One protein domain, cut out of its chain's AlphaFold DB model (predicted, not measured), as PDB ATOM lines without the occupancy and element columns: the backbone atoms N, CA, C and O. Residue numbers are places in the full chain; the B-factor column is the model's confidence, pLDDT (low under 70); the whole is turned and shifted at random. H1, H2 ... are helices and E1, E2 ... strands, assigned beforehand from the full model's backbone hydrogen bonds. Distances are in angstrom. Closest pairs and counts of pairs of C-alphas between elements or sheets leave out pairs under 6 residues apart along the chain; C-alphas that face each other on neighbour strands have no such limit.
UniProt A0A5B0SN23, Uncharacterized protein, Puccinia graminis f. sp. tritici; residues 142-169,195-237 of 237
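Overview. This is residues 142 to 169 and 195 to 237 of the 237 residues of an uncharacterized protein of Puccinia graminis f. sp. tritici (UniProt A0A5B0SN23). Three long antiparallel strands form a twisted wall, with H2 packed slantwise over one face and no named helix on the other. Beyond the start of E1, residues 142 to 150 of H1 stick out free from this body. The printed part has 71 residues, with two named helices and three named strands in the order H1 E1 E2 E3 H2; the sheet's order is E1 - E2 - E3, and the class is mixed, helices and strands. The whole is loose, with a radius of gyration of the C-alphas of 14.1 A and spans of 39 by 36 by 21 A.

Arrangement. H1, residues 142 to 151, is not on the sheet. E1, residues 160 to 167, is an edge strand, antiparallel to E2, residues 197 to 204, at 159 degrees; N 161 and O 203 are 2.8 A apart, within hydrogen-bond range. E2 and E3, residues 207 to 214, form a hairpin at 162 degrees, with N 200 and O 212 within hydrogen-bond range at 2.9 A. H2, residues 220 to 236, is on the sheet over E2 and E3, making two layers, a helix on one face of a sheet. Its height over the sheet is 8.9 A, and it runs slantwise to the strands, at 36 degrees to E2 on the local plane. Its closest C-alphas to E3 are those of Leu 231 and Glu 210, 6.3 A apart. H1 and H2 are apart. Every O i to N i+4 pair is within hydrogen-bond range in H1, and 9 of 13 are in H2.

Along the chain. H1 begins at C-alpha 142 (187.279, 207.816, 176.148) and is 14.4 A long. E1, E2 and E3 measure 21.5 A, 22.9 A and 21.7 A. H2, 23.3 A, ends at C-alpha 236 (176.303, 208.094, 210.471).

Size, cuts and confidence. The C-alphas farthest apart, of Lys 153 and Gly 195, are 40.5 A apart. Residues 170 to 194 are not printed, and C-alphas 169 and 195 are 8.8 A apart across the cut. Of the links printed whole, none is long. The model's pLDDT is under 70 at residues 169, 195 and 236 to 237.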
ATOM      1  N   GLU A 142     187.563 206.412 175.854       90.50
ATOM      2  CA  GLU A 142     187.279 207.816 176.148       90.50
ATOM      3  C   GLU A 142     186.422 207.966 177.412       90.50
ATOM      4  O   GLU A 142     186.814 208.668 178.346       90.50
ATOM      5  N   LYS A 143     185.297 207.239 177.501       89.25
ATOM      6  CA  LYS A 143     184.437 207.265 178.699       89.25
ATOM      7  C   LYS A 143     185.189 206.806 179.947       89.25
ATOM      8  O   LYS A 143     184.991 207.374 181.021       89.25
ATOM      9  N   LYS A 144     186.077 205.813 179.814       88.56
ATOM     10  CA  LYS A 144     186.937 205.353 180.914       88.56
ATOM     11  C   LYS A 144     187.868 206.470 181.393       88.56
ATOM     12  O   LYS A 144     187.933 206.712 182.594       88.56
ATOM     13  N   TYR A 145     188.557 207.163 180.488       92.62
ATOM     14  CA  TYR A 145     189.463 208.253 180.865       92.62
ATOM     15  C   TYR A 145     188.724 209.458 181.447       92.62
ATOM     16  O   TYR A 145     189.165 210.004 182.455       92.62
ATOM     17  N   GLN A 146     187.569 209.823 180.887       94.00
ATOM     18  CA  GLN A 146     186.719 210.872 181.453       94.00
ATOM     19  C   GLN A 146     186.257 210.522 182.872       94.00
ATOM     20  O   GLN A 146     186.268 211.383 183.749       94.00
ATOM     21  N   TYR A 147     185.879 209.264 183.119       90.19
ATOM     22  CA  TYR A 147     185.532 208.796 184.459       90.19
ATOM     23  C   TYR A 147     186.729 208.880 185.414       90.19
ATOM     24  O   TYR A 147     186.595 209.468 186.485       90.19
ATOM     25  N   ILE A 148     187.906 208.385 185.006       89.56
ATOM     26  CA  ILE A 148     189.142 208.465 185.803       89.56
ATOM     27  C   ILE A 148     189.450 209.922 186.172       89.56
ATOM     28  O   ILE A 148     189.598 210.229 187.350       89.56
ATOM     29  N   ALA A 149     189.447 210.834 185.199       91.94
ATOM     30  CA  ALA A 149     189.720 212.255 185.425       91.94
ATOM     31  C   ALA A 149     188.710 212.937 186.371       91.94
ATOM     32  O   ALA A 149     189.030 213.946 187.006       91.94
ATOM     33  N   ARG A 150     187.478 212.418 186.461       91.62
ATOM     34  CA  ARG A 150     186.478 212.882 187.433       91.62
ATOM     35  C   ARG A 150     186.788 212.356 188.833       91.62
ATOM     36  O   ARG A 150     186.825 213.156 189.762       91.62
ATOM     37  N   ILE A 151     187.047 211.055 188.986       89.56
ATOM     38  CA  ILE A 151     187.281 210.451 190.309       89.56
ATOM     39  C   ILE A 151     188.612 210.878 190.935       89.56
ATOM     40  O   ILE A 151     188.683 211.011 192.152       89.56
ATOM     41  N   THR A 152     189.646 211.173 190.136       87.62
ATOM     42  CA  THR A 152     190.969 211.598 190.637       87.62
ATOM     43  C   THR A 152     190.945 212.943 191.359       87.62
ATOM     44  O   THR A 152     191.913 213.296 192.024       87.62
ATOM     45  N   LYS A 153     189.853 213.707 191.238       90.50
ATOM     46  CA  LYS A 153     189.647 214.960 191.979       90.50
ATOM     47  C   LYS A 153     189.316 214.727 193.454       90.50
ATOM     48  O   LYS A 153     189.397 215.664 194.242       90.50
ATOM     49  N   HIS A 154     188.939 213.506 193.826       87.06
ATOM     50  CA  HIS A 154     188.586 213.139 195.192       87.06
ATOM     51  C   HIS A 154     189.724 212.327 195.832       87.06
ATOM     52  O   HIS A 154     190.261 211.422 195.189       87.06
ATOM     53  N   PRO A 155     190.108 212.601 197.095       87.81
ATOM     54  CA  PRO A 155     191.108 211.786 197.775       87.81
ATOM     55  C   PRO A 155     190.595 210.357 197.982       87.81
ATOM     56  O   PRO A 155     189.427 210.150 198.301       87.81
ATOM     57  N   ALA A 156     191.488 209.369 197.889       84.75
ATOM     58  CA  ALA A 156     191.128 207.951 197.997       84.75
ATOM     59  C   ALA A 156     190.416 207.581 199.313       84.75
ATOM     60  O   ALA A 156     189.632 206.639 199.334       84.75
ATOM     61  N   ASN A 157     190.659 208.326 200.399       84.50
ATOM     62  CA  ASN A 157     189.993 208.116 201.690       84.50
ATOM     63  C   ASN A 157     188.473 208.388 201.639       84.50
ATOM     64  O   ASN A 157     187.763 207.948 202.531       84.50
ATOM     65  N   PHE A 158     187.983 209.106 200.621       84.69
ATOM     66  CA  PHE A 158     186.562 209.422 200.427       84.69
ATOM     67  C   PHE A 158     185.894 208.536 199.368       84.69
ATOM     68  O   PHE A 158     184.723 208.729 199.054       84.69
ATOM     69  N   LEU A 159     186.635 207.595 198.777       87.06
ATOM     70  CA  LEU A 159     186.105 206.700 197.756       87.06
ATOM     71  C   LEU A 159     185.634 205.395 198.392       87.06
ATOM     72  O   LEU A 159     186.397 204.696 199.063       87.06
ATOM     73  N   VAL A 160     184.377 205.065 198.113       88.06
ATOM     74  CA  VAL A 160     183.758 203.783 198.437       88.06
ATOM     75  C   VAL A 160     183.398 203.096 197.131       88.06
ATOM     76  O   VAL A 160     182.740 203.682 196.270       88.06
ATOM     77  N   PHE A 161     183.849 201.860 196.974       89.69
ATOM     78  CA  PHE A 161     183.540 201.017 195.832       89.69
ATOM     79  C   PHE A 161     182.448 200.042 196.234       89.69
ATOM     80  O   PHE A 161     182.605 199.308 197.208       89.69
ATOM     81  N   VAL A 162     181.358 200.052 195.473       90.69
ATOM     82  CA  VAL A 162     180.229 199.146 195.654       90.69
ATOM     83  C   VAL A 162     180.064 198.333 194.385       90.69
ATOM     84  O   VAL A 162     180.050 198.908 193.295       90.69
ATOM     85  N   ASP A 163     179.946 197.018 194.522       90.00
ATOM     86  CA  ASP A 163     179.675 196.134 193.392       90.00
ATOM     87  C   ASP A 163     178.814 194.939 193.808       90.00
ATOM     88  O   ASP A 163     178.752 194.565 194.987       90.00
ATOM     89  N   GLU A 164     178.156 194.342 192.817       89.06
ATOM     90  CA  GLU A 164     177.410 193.100 192.963       89.06
ATOM     91  C   GLU A 164     178.263 191.916 192.496       89.06
ATOM     92  O   GLU A 164     178.836 191.913 191.408       89.06
ATOM     93  N   THR A 165     178.306 190.852 193.289       86.75
ATOM     94  CA  THR A 165     178.906 189.581 192.884       86.75
ATOM     95  C   THR A 165     177.940 188.434 193.112       86.75
ATOM     96  O   THR A 165     177.512 188.172 194.232       86.75
ATOM     97  N   ALA A 166     177.639 187.684 192.054       84.38
ATOM     98  CA  ALA A 166     176.875 186.452 192.174       84.38
ATOM     99  C   ALA A 166     177.785 185.299 192.624       84.38
ATOM    100  O   ALA A 166     178.701 184.899 191.901       84.38
ATOM    101  N   ILE A 167     177.492 184.708 193.781       79.12
ATOM    102  CA  ILE A 167     178.073 183.440 194.212       79.12
ATOM    103  C   ILE A 167     177.188 182.301 193.726       79.12
ATOM    104  O   ILE A 167     176.041 182.116 194.142       79.12
ATOM    105  N   ARG A 168     177.768 181.480 192.857       71.44
ATOM    106  CA  ARG A 168     177.224 180.174 192.501       71.44
ATOM    107  C   ARG A 168     177.997 179.127 193.276       71.44
ATOM    108  O   ARG A 168     179.216 179.044 193.151       71.44
ATOM    109  N   PHE A 169     177.286 178.320 194.056       67.06
ATOM    110  CA  PHE A 169     177.881 177.097 194.577       67.06
ATOM    111  C   PHE A 169     178.311 176.212 193.401       67.06
ATOM    112  O   PHE A 169     177.638 176.245 192.366       67.06
ATOM    113  N   GLY A 195     169.281 178.564 193.508       61.81
ATOM    114  CA  GLY A 195     169.693 179.700 192.682       61.81
ATOM    115  C   GLY A 195     170.968 180.375 193.208       61.81
ATOM    116  O   GLY A 195     171.368 180.119 194.345       61.81
ATOM    117  N   PRO A 196     171.643 181.193 192.377       70.00
ATOM    118  CA  PRO A 196     172.822 181.942 192.804       70.00
ATOM    119  C   PRO A 196     172.467 182.891 193.952       70.00
ATOM    120  O   PRO A 196     171.450 183.578 193.879       70.00
ATOM    121  N   PHE A 197     173.328 182.958 194.963       83.69
ATOM    122  CA  PHE A 197     173.284 184.039 195.943       83.69
ATOM    123  C   PHE A 197     173.900 185.277 195.299       83.69
ATOM    124  O   PHE A 197     174.903 185.160 194.591       83.69
ATOM    125  N   SER A 198     173.338 186.450 195.552       88.06
ATOM    126  CA  SER A 198     173.922 187.717 195.114       88.06
ATOM    127  C   SER A 198     174.454 188.464 196.320       88.06
ATOM    128  O   SER A 198     173.763 188.619 197.321       88.06
ATOM    129  N   LEU A 199     175.700 188.902 196.232       90.62
ATOM    130  CA  LEU A 199     176.357 189.708 197.243       90.62
ATOM    131  C   LEU A 199     176.420 191.149 196.767       90.62
ATOM    132  O   LEU A 199     176.872 191.382 195.651       90.62
ATOM    133  N   ILE A 200     176.049 192.094 197.621       92.00
ATOM    134  CA  ILE A 200     176.334 193.516 197.422       92.00
ATOM    135  C   ILE A 200     177.358 193.910 198.475       92.00
ATOM    136  O   ILE A 200     177.073 193.819 199.670       92.00
ATOM    137  N   LEU A 201     178.554 194.291 198.036       93.06
ATOM    138  CA  LEU A 201     179.691 194.584 198.904       93.06
ATOM    139  C   LEU A 201     180.107 196.044 198.750       93.06
ATOM    140  O   LEU A 201     180.243 196.518 197.623       93.06
ATOM    141  N   ALA A 202     180.400 196.708 199.867       91.75
ATOM    142  CA  ALA A 202     181.064 198.005 199.899       91.75
ATOM    143  C   ALA A 202     182.461 197.902 200.527       91.75
ATOM    144  O   ALA A 202     182.630 197.386 201.636       91.75
ATOM    145  N   ILE A 203     183.466 198.437 199.834       92.12
ATOM    146  CA  ILE A 203     184.850 198.526 200.313       92.12
ATOM    147  C   ILE A 203     185.401 199.937 200.139       92.12
ATOM    148  O   ILE A 203     185.036 200.663 199.216       92.12
ATOM    149  N   SER A 204     186.337 200.316 200.997       89.25
ATOM    150  CA  SER A 204     187.110 201.552 200.871       89.25
ATOM    151  C   SER A 204     188.594 201.277 201.083       89.25
ATOM    152  O   SER A 204     189.012 200.145 201.334       89.25
ATOM    153  N   LYS A 205     189.411 202.332 201.042       86.38
ATOM    154  CA  LYS A 205     190.825 202.245 201.428       86.38
ATOM    155  C   LYS A 205     191.019 201.719 202.859       86.38
ATOM    156  O   LYS A 205     192.034 201.086 203.129       86.38
ATOM    157  N   SER A 206     190.062 201.962 203.755       85.81
ATOM    158  CA  SER A 206     190.101 201.485 205.144       85.81
ATOM    159  C   SER A 206     189.734 200.003 205.283       85.81
ATOM    160  O   SER A 206     189.863 199.447 206.369       85.81
ATOM    161  N   GLY A 207     189.304 199.358 204.195       87.00
ATOM    162  CA  GLY A 207     188.931 197.950 204.157       87.00
ATOM    163  C   GLY A 207     187.445 197.739 203.886       87.00
ATOM    164  O   GLY A 207     186.792 198.531 203.202       87.00
ATOM    165  N   PHE A 208     186.940 196.620 204.392       89.38
ATOM    166  CA  PHE A 208     185.541 196.220 204.293       89.38
ATOM    167  C   PHE A 208     184.640 197.188 205.065       89.38
ATOM    168  O   PHE A 208     184.957 197.527 206.204       89.38
ATOM    169  N   LEU A 209     183.533 197.609 204.450       88.50
ATOM    170  CA  LEU A 209     182.542 198.473 205.094       88.50
ATOM    171  C   LEU A 209     181.260 197.705 205.413       88.50
ATOM    172  O   LEU A 209     180.889 197.611 206.572       88.50
ATOM    173  N   GLU A 210     180.611 197.133 204.395       91.62
ATOM    174  CA  GLU A 210     179.275 196.540 204.536       91.62
ATOM    175  C   GLU A 210     179.029 195.449 203.482       91.62
ATOM    176  O   GLU A 210     179.553 195.533 202.363       91.62
ATOM    177  N   LEU A 211     178.219 194.435 203.816       91.00
ATOM    178  CA  LEU A 211     177.868 193.324 202.923       91.00
ATOM    179  C   LEU A 211     176.422 192.894 203.123       91.00
ATOM    180  O   LEU A 211     176.018 192.490 204.209       91.00
ATOM    181  N   THR A 212     175.676 192.839 202.028       90.94
ATOM    182  CA  THR A 212     174.350 192.218 201.998       90.94
ATOM    183  C   THR A 212     174.359 190.974 201.125       90.94
ATOM    184  O   THR A 212     174.944 190.963 200.042       90.94
ATOM    185  N   VAL A 213     173.693 189.922 201.606       89.69
ATOM    186  CA  VAL A 213     173.513 188.650 200.899       89.69
ATOM    187  C   VAL A 213     172.044 188.490 200.536       89.69
ATOM    188  O   VAL A 213     171.184 188.468 201.413       89.69
ATOM    189  N   ASN A 214     171.772 188.326 199.248       87.19
ATOM    190  CA  ASN A 214     170.451 188.049 198.706       87.19
ATOM    191  C   ASN A 214     170.402 186.603 198.200       87.19
ATOM    192  O   ASN A 214     171.315 186.144 197.514       87.19
ATOM    193  N   GLU A 215     169.319 185.880 198.493       85.94
ATOM    194  CA  GLU A 215     169.081 184.531 197.942       85.94
ATOM    195  C   GLU A 215     168.526 184.564 196.504       85.94
ATOM    196  O   GLU A 215     168.190 183.536 195.915       85.94
ATOM    197  N   HIS A 216     168.412 185.764 195.942       82.94
ATOM    198  CA  HIS A 216     167.899 186.055 194.614       82.94
ATOM    199  C   HIS A 216     168.869 186.957 193.846       82.94
ATOM    200  O   HIS A 216     169.825 187.501 194.399       82.94
ATOM    201  N   GLN A 217     168.626 187.110 192.544       84.19
ATOM    202  CA  GLN A 217     169.344 188.085 191.729       84.19
ATOM    203  C   GLN A 217     168.990 189.501 192.182       84.19
ATOM    204  O   GLN A 217     167.802 189.840 192.212       84.19
ATOM    205  N   THR A 218     170.007 190.314 192.474       85.62
ATOM    206  CA  THR A 218     169.827 191.687 192.955       85.62
ATOM    207  C   THR A 218     168.959 192.484 191.993       85.62
ATOM    208  O   THR A 218     169.236 192.574 190.794       85.62
ATOM    209  N   GLN A 219     167.886 193.060 192.521       88.44
ATOM    210  CA  GLN A 219     167.065 194.021 191.799       88.44
ATOM    211  C   GLN A 219     167.545 195.446 192.103       88.44
ATOM    212  O   GLN A 219     168.129 195.681 193.162       88.44
ATOM    213  N   PRO A 220     167.244 196.437 191.243       89.69
ATOM    214  CA  PRO A 220     167.605 197.834 191.501       89.69
ATOM    215  C   PRO A 220     167.193 198.330 192.896       89.69
ATOM    216  O   PRO A 220     167.957 199.025 193.555       89.69
ATOM    217  N   ARG A 221     166.028 197.889 193.389       90.06
ATOM    218  CA  ARG A 221     165.531 198.221 194.734       90.06
ATOM    219  C   ARG A 221     166.389 197.650 195.861       90.06
ATOM    220  O   ARG A 221     166.534 198.299 196.890       90.06
ATOM    221  N   ASP A 222     166.950 196.457 195.680       88.88
ATOM    222  CA  ASP A 222     167.841 195.844 196.668       88.88
ATOM    223  C   ASP A 222     169.144 196.648 196.768       88.88
ATOM    224  O   ASP A 222     169.641 196.895 197.865       88.88
ATOM    225  N   PHE A 223     169.655 197.126 195.628       88.69
ATOM    226  CA  PHE A 223     170.844 197.975 195.570       88.69
ATOM    227  C   PHE A 223     170.597 199.370 196.161       88.69
ATOM    228  O   PHE A 223     171.397 199.858 196.955       88.69
ATOM    229  N   GLU A 224     169.466 200.004 195.844       90.81
ATOM    230  CA  GLU A 224     169.071 201.280 196.457       90.81
ATOM    231  C   GLU A 224     168.901 201.150 197.974       90.81
ATOM    232  O   GLU A 224     169.377 202.003 198.730       90.81
ATOM    233  N   LYS A 225     168.280 200.060 198.438       90.31
ATOM    234  CA  LYS A 225     168.149 199.766 199.867       90.31
ATOM    235  C   LYS A 225     169.517 199.570 200.520       90.31
ATOM    236  O   LYS A 225     169.756 200.126 201.587       90.31
ATOM    237  N   PHE A 226     170.427 198.840 199.873       89.69
ATOM    238  CA  PHE A 226     171.805 198.693 200.340       89.69
ATOM    239  C   PHE A 226     172.487 200.052 200.527       89.69
ATOM    240  O   PHE A 226     173.017 200.334 201.600       89.69
ATOM    241  N   LEU A 227     172.421 200.925 199.521       88.81
ATOM    242  CA  LEU A 227     173.049 202.243 199.598       88.81
ATOM    243  C   LEU A 227     172.448 203.109 200.708       88.81
ATOM    244  O   LEU A 227     173.185 203.733 201.462       88.81
ATOM    245  N   THR A 228     171.122 203.155 200.804       87.69
ATOM    246  CA  THR A 228     170.418 204.108 201.677       87.69
ATOM    247  C   THR A 228     170.287 203.649 203.121       87.69
ATOM    248  O   THR A 228     170.310 204.489 204.007       87.69
ATOM    249  N   THR A 229     170.123 202.346 203.358       84.62
ATOM    250  CA  THR A 229     169.798 201.794 204.686       84.62
ATOM    251  C   THR A 229     170.971 201.059 205.321       84.62
ATOM    252  O   THR A 229     171.037 200.943 206.532       84.62
ATOM    253  N   HIS A 230     171.892 200.514 204.527       83.06
ATOM    254  CA  HIS A 230     173.018 199.756 205.076       83.06
ATOM    255  C   HIS A 230     174.290 200.600 205.040       83.06
ATOM    256  O   HIS A 230     174.896 200.880 206.070       83.06
ATOM    257  N   LEU A 231     174.661 201.083 203.853       82.06
ATOM    258  CA  LEU A 231     175.927 201.782 203.666       82.06
ATOM    259  C   LEU A 231     175.928 203.202 204.242       82.06
ATOM    260  O   LEU A 231     176.917 203.611 204.838       82.06
ATOM    261  N   VAL A 232     174.854 203.973 204.050       79.19
ATOM    262  CA  VAL A 232     174.748 205.328 204.616       79.19
ATOM    263  C   VAL A 232     174.690 205.267 206.140       79.19
ATOM    264  O   VAL A 232     175.478 205.947 206.790       79.19
ATOM    265  N   ASP A 233     173.851 204.400 206.709       72.75
ATOM    266  CA  ASP A 233     173.734 204.250 208.164       72.75
ATOM    267  C   ASP A 233     175.059 203.832 208.823       72.75
ATOM    268  O   ASP A 233     175.341 204.271 209.935       72.75
ATOM    269  N   PHE A 234     175.918 203.068 208.135       70.62
ATOM    270  CA  PHE A 234     177.273 202.756 208.612       70.62
ATOM    271  C   PHE A 234     178.143 204.007 208.832       70.62
ATOM    272  O   PHE A 234     178.979 204.025 209.729       70.62
ATOM    273  N   PHE A 235     177.981 205.056 208.021       72.12
ATOM    274  CA  PHE A 235     178.785 206.279 208.141       72.12
ATOM    275  C   PHE A 235     178.245 207.281 209.169       72.12
ATOM    276  O   PHE A 235     178.972 208.204 209.539       72.12
ATOM    277  N   PHE A 236     176.984 207.141 209.586       67.75
ATOM    278  CA  PHE A 236     176.303 208.094 210.471       67.75
ATOM    279  C   PHE A 236     175.996 207.545 211.874       67.75
ATOM    280  O   PHE A 236     175.473 208.299 212.697       67.75
ATOM    281  N   ASN A 237     176.350 206.287 212.156       54.22
ATOM    282  CA  ASN A 237     176.364 205.685 213.496       54.22
ATOM    283  C   ASN A 237     177.798 205.543 214.020       54.22
ATOM    284  O   ASN A 237     177.975 205.669 215.252       54.22
TER     285      ASN A 237